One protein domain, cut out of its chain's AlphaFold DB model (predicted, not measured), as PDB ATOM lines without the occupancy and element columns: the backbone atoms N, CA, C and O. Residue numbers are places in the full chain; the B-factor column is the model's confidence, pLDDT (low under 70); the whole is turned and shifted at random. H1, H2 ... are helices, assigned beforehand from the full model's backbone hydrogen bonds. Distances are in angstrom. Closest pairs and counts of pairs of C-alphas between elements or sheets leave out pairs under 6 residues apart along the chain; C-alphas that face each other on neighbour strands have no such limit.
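What this domain is: This is residues 12 to 53 of the 206 residues of an uncharacterized protein of Glossina fuscipes fuscipes (UniProt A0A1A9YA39). Picture two helices of equal residue count set as an open L, with the first parts of H1 and H2 near its corner and each helix running away from there. The link between them, residues 26 to 37, folds back from the end of H1 to the corner; residues 24 to 29 stick out at one end of the whole, and residues 42 to 53, of which 42 to 51 belong to H2, stick out at the other. The printed part has 42 residues with two named helices, H1 then H2, and no named strand; its class is all helix, meaning that the residues in named elements are helical. It is loose, with a radius of gyration of the C-alphas of 12.4 A, and elongated, spanning 35 by 20 by 13 A.

Where its parts are: Find C-alpha 12 at (234.265, 214.044, 185.435); from there H1, residues 12 to 25, runs 19.8 A to C-alpha 25 at (215.144, 209.349, 187.065). After the link, H2, residues 38 to 51, runs 20.1 A and ends with C-alpha 51 at (226.075, 234.068, 198.958).

How they stand to each other: Look first at Ile 15 and Thr 38: their C-alphas, the closest of H1 and H2, are 7.2 A apart. The two helices are close but not clearly touching, with 2 pairs of C-alphas within 8 A. Their lines are about perpendicular, at 89 degrees, and their centres are 18.6 A apart. In the backbones of H1 and H2, every O i to N i+4 pair is within hydrogen-bond range.

The domain as a whole: Look at Tyr 28 and Gly 53 for the two C-alphas farthest apart, 35.8 A. The printed part has no cut, and the link from H1 to H2 is long, with 12 residues. The mean pLDDT of the printed part is 85.8, and no printed residue is under 70.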
ATOM      1  N   SER A  12     234.794 214.975 186.440       86.00
ATOM      2  CA  SER A  12     234.265 214.044 185.435       86.00
ATOM      3  C   SER A  12     233.211 213.100 186.016       86.00
ATOM      4  O   SER A  12     232.223 212.789 185.349       86.00
ATOM      5  N   ARG A  13     233.389 212.649 187.267       89.25
ATOM      6  CA  ARG A  13     232.422 211.776 187.940       89.25
ATOM      7  C   ARG A  13     231.135 212.522 188.271       89.25
ATOM      8  O   ARG A  13     230.063 211.950 188.089       89.25
ATOM      9  N   LEU A  14     231.238 213.776 188.702       87.69
ATOM     10  CA  LEU A  14     230.088 214.619 189.015       87.69
ATOM     11  C   LEU A  14     229.203 214.847 187.780       87.69
ATOM     12  O   LEU A  14     228.014 214.539 187.823       87.69
ATOM     13  N   ILE A  15     229.792 215.257 186.650       88.69
ATOM     14  CA  ILE A  15     229.063 215.434 185.378       88.69
ATOM     15  C   ILE A  15     228.363 214.142 184.948       88.69
ATOM     16  O   ILE A  15     227.186 214.158 184.583       88.69
ATOM     17  N   PHE A  16     229.073 213.014 185.021       89.81
ATOM     18  CA  PHE A  16     228.516 211.718 184.649       89.81
ATOM     19  C   PHE A  16     227.312 211.333 185.521       89.81
ATOM     20  O   PHE A  16     226.307 210.842 185.003       89.81
ATOM     21  N   ILE A  17     227.386 211.573 186.835       88.12
ATOM     22  CA  ILE A  17     226.270 211.311 187.752       88.12
ATOM     23  C   ILE A  17     225.079 212.209 187.407       88.12
ATOM     24  O   ILE A  17     223.974 211.688 187.271       88.12
ATOM     25  N   CYS A  18     225.285 213.513 187.195       86.25
ATOM     26  CA  CYS A  18     224.212 214.440 186.816       86.25
ATOM     27  C   CYS A  18     223.497 213.987 185.535       86.25
ATOM     28  O   CYS A  18     222.271 213.882 185.508       86.25
ATOM     29  N   GLN A  19     224.261 213.630 184.500       88.38
ATOM     30  CA  GLN A  19     223.719 213.103 183.246       88.38
ATOM     31  C   GLN A  19     222.943 211.798 183.453       88.38
ATOM     32  O   GLN A  19     221.840 211.640 182.928       88.38
ATOM     33  N   SER A  20     223.497 210.863 184.228       88.25
ATOM     34  CA  SER A  20     222.869 209.569 184.501       88.25
ATOM     35  C   SER A  20     221.568 209.714 185.293       88.25
ATOM     36  O   SER A  20     220.571 209.068 184.964       88.25
ATOM     37  N   VAL A  21     221.540 210.584 186.305       85.06
ATOM     38  CA  VAL A  21     220.351 210.840 187.130       85.06
ATOM     39  C   VAL A  21     219.252 211.499 186.303       85.06
ATOM     40  O   VAL A  21     218.112 211.044 186.360       85.06
ATOM     41  N   ILE A  22     219.584 212.497 185.480       83.00
ATOM     42  CA  ILE A  22     218.601 213.155 184.609       83.00
ATOM     43  C   ILE A  22     217.985 212.146 183.637       83.00
ATOM     44  O   ILE A  22     216.764 212.018 183.591       83.00
ATOM     45  N   LYS A  23     218.810 211.345 182.955       82.00
ATOM     46  CA  LYS A  23     218.335 210.338 181.992       82.00
ATOM     47  C   LYS A  23     217.525 209.208 182.626       82.00
ATOM     48  O   LYS A  23     216.573 208.730 182.021       82.00
ATOM     49  N   SER A  24     217.917 208.739 183.811       82.69
ATOM     50  CA  SER A  24     217.305 207.552 184.428       82.69
ATOM     51  C   SER A  24     216.118 207.863 185.336       82.69
ATOM     52  O   SER A  24     215.195 207.054 185.420       82.69
ATOM     53  N   LYS A  25     216.143 208.996 186.046       76.88
ATOM     54  CA  LYS A  25     215.144 209.349 187.065       76.88
ATOM     55  C   LYS A  25     214.249 210.511 186.664       76.88
ATOM     56  O   LYS A  25     213.145 210.581 187.186       76.88
ATOM     57  N   PHE A  26     214.692 211.391 185.766       78.31
ATOM     58  CA  PHE A  26     213.979 212.631 185.429       78.31
ATOM     59  C   PHE A  26     213.747 212.825 183.926       78.31
ATOM     60  O   PHE A  26     213.493 213.944 183.487       78.31
ATOM     61  N   SER A  27     213.768 211.747 183.139       76.69
ATOM     62  CA  SER A  27     213.509 211.795 181.691       76.69
ATOM     63  C   SER A  27     212.116 212.318 181.331       76.69
ATOM     64  O   SER A  27     211.912 212.801 180.225       76.69
ATOM     65  N   TYR A  28     211.161 212.242 182.263       76.12
ATOM     66  CA  TYR A  28     209.811 212.783 182.099       76.12
ATOM     67  C   TYR A  28     209.742 214.312 182.256       76.12
ATOM     68  O   TYR A  28     208.781 214.913 181.792       76.12
ATOM     69  N   VAL A  29     210.729 214.936 182.912       76.25
ATOM     70  CA  VAL A  29     210.803 216.400 183.109       76.25
ATOM     71  C   VAL A  29     211.770 217.027 182.118       76.25
ATOM     72  O   VAL A  29     211.493 218.072 181.542       76.25
ATOM     73  N   TYR A  30     212.922 216.390 181.925       74.94
ATOM     74  CA  TYR A  30     213.982 216.905 181.077       74.94
ATOM     75  C   TYR A  30     214.035 216.109 179.781       74.94
ATOM     76  O   TYR A  30     214.465 214.957 179.751       74.94
ATOM     77  N   THR A  31     213.633 216.759 178.695       75.94
ATOM     78  CA  THR A  31     213.789 216.257 177.324       75.94
ATOM     79  C   THR A  31     215.216 216.408 176.799       75.94
ATOM     80  O   THR A  31     215.586 215.739 175.838       75.94
ATOM     81  N   GLN A  32     216.025 217.273 177.419       78.88
ATOM     82  CA  GLN A  32     217.410 217.533 177.030       78.88
ATOM     83  C   GLN A  32     218.410 216.906 178.007       78.88
ATOM     84  O   GLN A  32     218.152 216.768 179.204       78.88
ATOM     85  N   ASP A  33     219.586 216.566 177.481       79.50
ATOM     86  CA  ASP A  33     220.724 216.121 178.280       79.50
ATOM     87  C   ASP A  33     221.249 217.254 179.171       79.50
ATOM     88  O   ASP A  33     221.086 218.430 178.856       79.50
ATOM     89  N   PHE A  34     221.920 216.896 180.272       83.44
ATOM     90  CA  PHE A  34     222.520 217.860 181.198       83.44
ATOM     91  C   PHE A  34     223.413 218.870 180.445       83.44
ATOM     92  O   PHE A  34     224.474 218.474 179.944       83.44
ATOM     93  N   PRO A  35     223.018 220.157 180.363       83.81
ATOM     94  CA  PRO A  35     223.640 221.107 179.440       83.81
ATOM     95  C   PRO A  35     224.908 221.761 180.009       83.81
ATOM     96  O   PRO A  35     225.659 222.413 179.281       83.81
ATOM     97  N   TYR A  36     225.179 221.591 181.307       88.50
ATOM     98  CA  TYR A  36     226.267 222.283 181.990       88.50
ATOM     99  C   TYR A  36     227.591 221.519 181.907       88.50
ATOM    100  O   TYR A  36     227.700 220.338 182.229       88.50
ATOM    101  N   ARG A  37     228.634 222.242 181.499       88.00
ATOM    102  CA  ARG A  37     230.042 221.810 181.577       88.00
ATOM    103  C   ARG A  37     230.666 222.153 182.931       88.00
ATOM    104  O   ARG A  37     230.184 223.055 183.606       88.00
ATOM    105  N   THR A  38     231.796 221.519 183.255       89.69
ATOM    106  CA  THR A  38     232.555 221.723 184.504       89.69
ATOM    107  C   THR A  38     232.812 223.192 184.848       89.69
ATOM    108  O   THR A  38     232.645 223.563 186.000       89.69
ATOM    109  N   ASN A  39     233.143 224.040 183.868       90.81
ATOM    110  CA  ASN A  39     233.413 225.460 184.124       90.81
ATOM    111  C   ASN A  39     232.215 226.187 184.756       90.81
ATOM    112  O   ASN A  39     232.407 226.967 185.677       90.81
ATOM    113  N   HIS A  40     230.987 225.874 184.328       91.94
ATOM    114  CA  HIS A  40     229.778 226.479 184.896       91.94
ATOM    115  C   HIS A  40     229.530 226.023 186.340       91.94
ATOM    116  O   HIS A  40     228.947 226.757 187.125       91.94
ATOM    117  N   ILE A  41     229.965 224.809 186.697       89.56
ATOM    118  CA  ILE A  41     229.840 224.297 188.068       89.56
ATOM    119  C   ILE A  41     230.825 225.009 188.987       89.56
ATOM    120  O   ILE A  41     230.430 225.412 190.072       89.56
ATOM    121  N   LEU A  42     232.068 225.207 188.540       90.31
ATOM    122  CA  LEU A  42     233.069 225.951 189.307       90.31
ATOM    123  C   LEU A  42     232.652 227.413 189.489       90.31
ATOM    124  O   LEU A  42     232.760 227.955 190.579       90.31
ATOM    125  N   GLU A  43     232.117 228.049 188.447       92.00
ATOM    126  CA  GLU A  43     231.579 229.407 188.557       92.00
ATOM    127  C   GLU A  43     230.402 229.472 189.550       92.00
ATOM    128  O   GLU A  43     230.367 230.342 190.419       92.00
ATOM    129  N   CYS A  44     229.481 228.504 189.491       91.25
ATOM    130  CA  CYS A  44     228.378 228.382 190.445       91.25
ATOM    131  C   CYS A  44     228.865 228.144 191.886       91.25
ATOM    132  O   CYS A  44     228.301 228.710 192.819       91.25
ATOM    133  N   GLU A  45     229.925 227.356 192.078       90.06
ATOM    134  CA  GLU A  45     230.547 227.125 193.388       90.06
ATOM    135  C   GLU A  45     231.039 228.436 194.013       90.06
ATOM    136  O   GLU A  45     230.746 228.700 195.179       90.06
ATOM    137  N   PHE A  46     231.706 229.294 193.236       90.88
ATOM    138  CA  PHE A  46     232.139 230.610 193.713       90.88
ATOM    139  C   PHE A  46     230.957 231.490 194.131       90.88
ATOM    140  O   PHE A  46     230.965 232.025 195.242       90.88
ATOM    141  N   TYR A  47     229.918 231.587 193.294       93.12
ATOM    142  CA  TYR A  47     228.715 232.351 193.643       93.12
ATOM    143  C   TYR A  47     228.005 231.785 194.877       93.12
ATOM    144  O   TYR A  47     227.481 232.541 195.696       93.12
ATOM    145  N   LEU A  48     227.973 230.462 195.039       87.69
ATOM    146  CA  LEU A  48     227.353 229.825 196.196       87.69
ATOM    147  C   LEU A  48     228.120 230.145 197.485       87.69
ATOM    148  O   LEU A  48     227.499 230.488 198.490       87.69
ATOM    149  N   LEU A  49     229.452 230.076 197.456       90.38
ATOM    150  CA  LEU A  49     230.299 230.397 198.610       90.38
ATOM    151  C   LEU A  49     230.146 231.853 199.057       90.38
ATOM    152  O   LEU A  49     230.055 232.114 200.258       90.38
ATOM    153  N   GLU A  50     230.083 232.777 198.099       91.06
ATOM    154  CA  GLU A  50     229.875 234.199 198.367       91.06
ATOM    155  C   GLU A  50     228.504 234.452 199.010       91.06
ATOM    156  O   GLU A  50     228.424 235.078 200.068       91.06
ATOM    157  N   ASN A  51     227.433 233.891 198.438       88.69
ATOM    158  CA  ASN A  51     226.075 234.068 198.958       88.69
ATOM    159  C   ASN A  51     225.861 233.419 200.335       88.69
ATOM    160  O   ASN A  51     225.057 233.904 201.127       88.69
ATOM    161  N   LEU A  52     226.580 232.333 200.639       85.38
ATOM    162  CA  LEU A  52     226.538 231.675 201.949       85.38
ATOM    163  C   LEU A  52     227.456 232.339 202.990       85.38
ATOM    164  O   LEU A  52     227.501 231.877 204.131       85.38
ATOM    165  N   GLY A  53     228.229 233.369 202.620       89.38
ATOM    166  CA  GLY A  53     229.197 234.008 203.517       89.38
ATOM    167  C   GLY A  53     230.261 233.041 204.048       89.38
ATOM    168  O   GLY A  53     230.732 233.196 205.176       89.38
TER     169      GLY A  53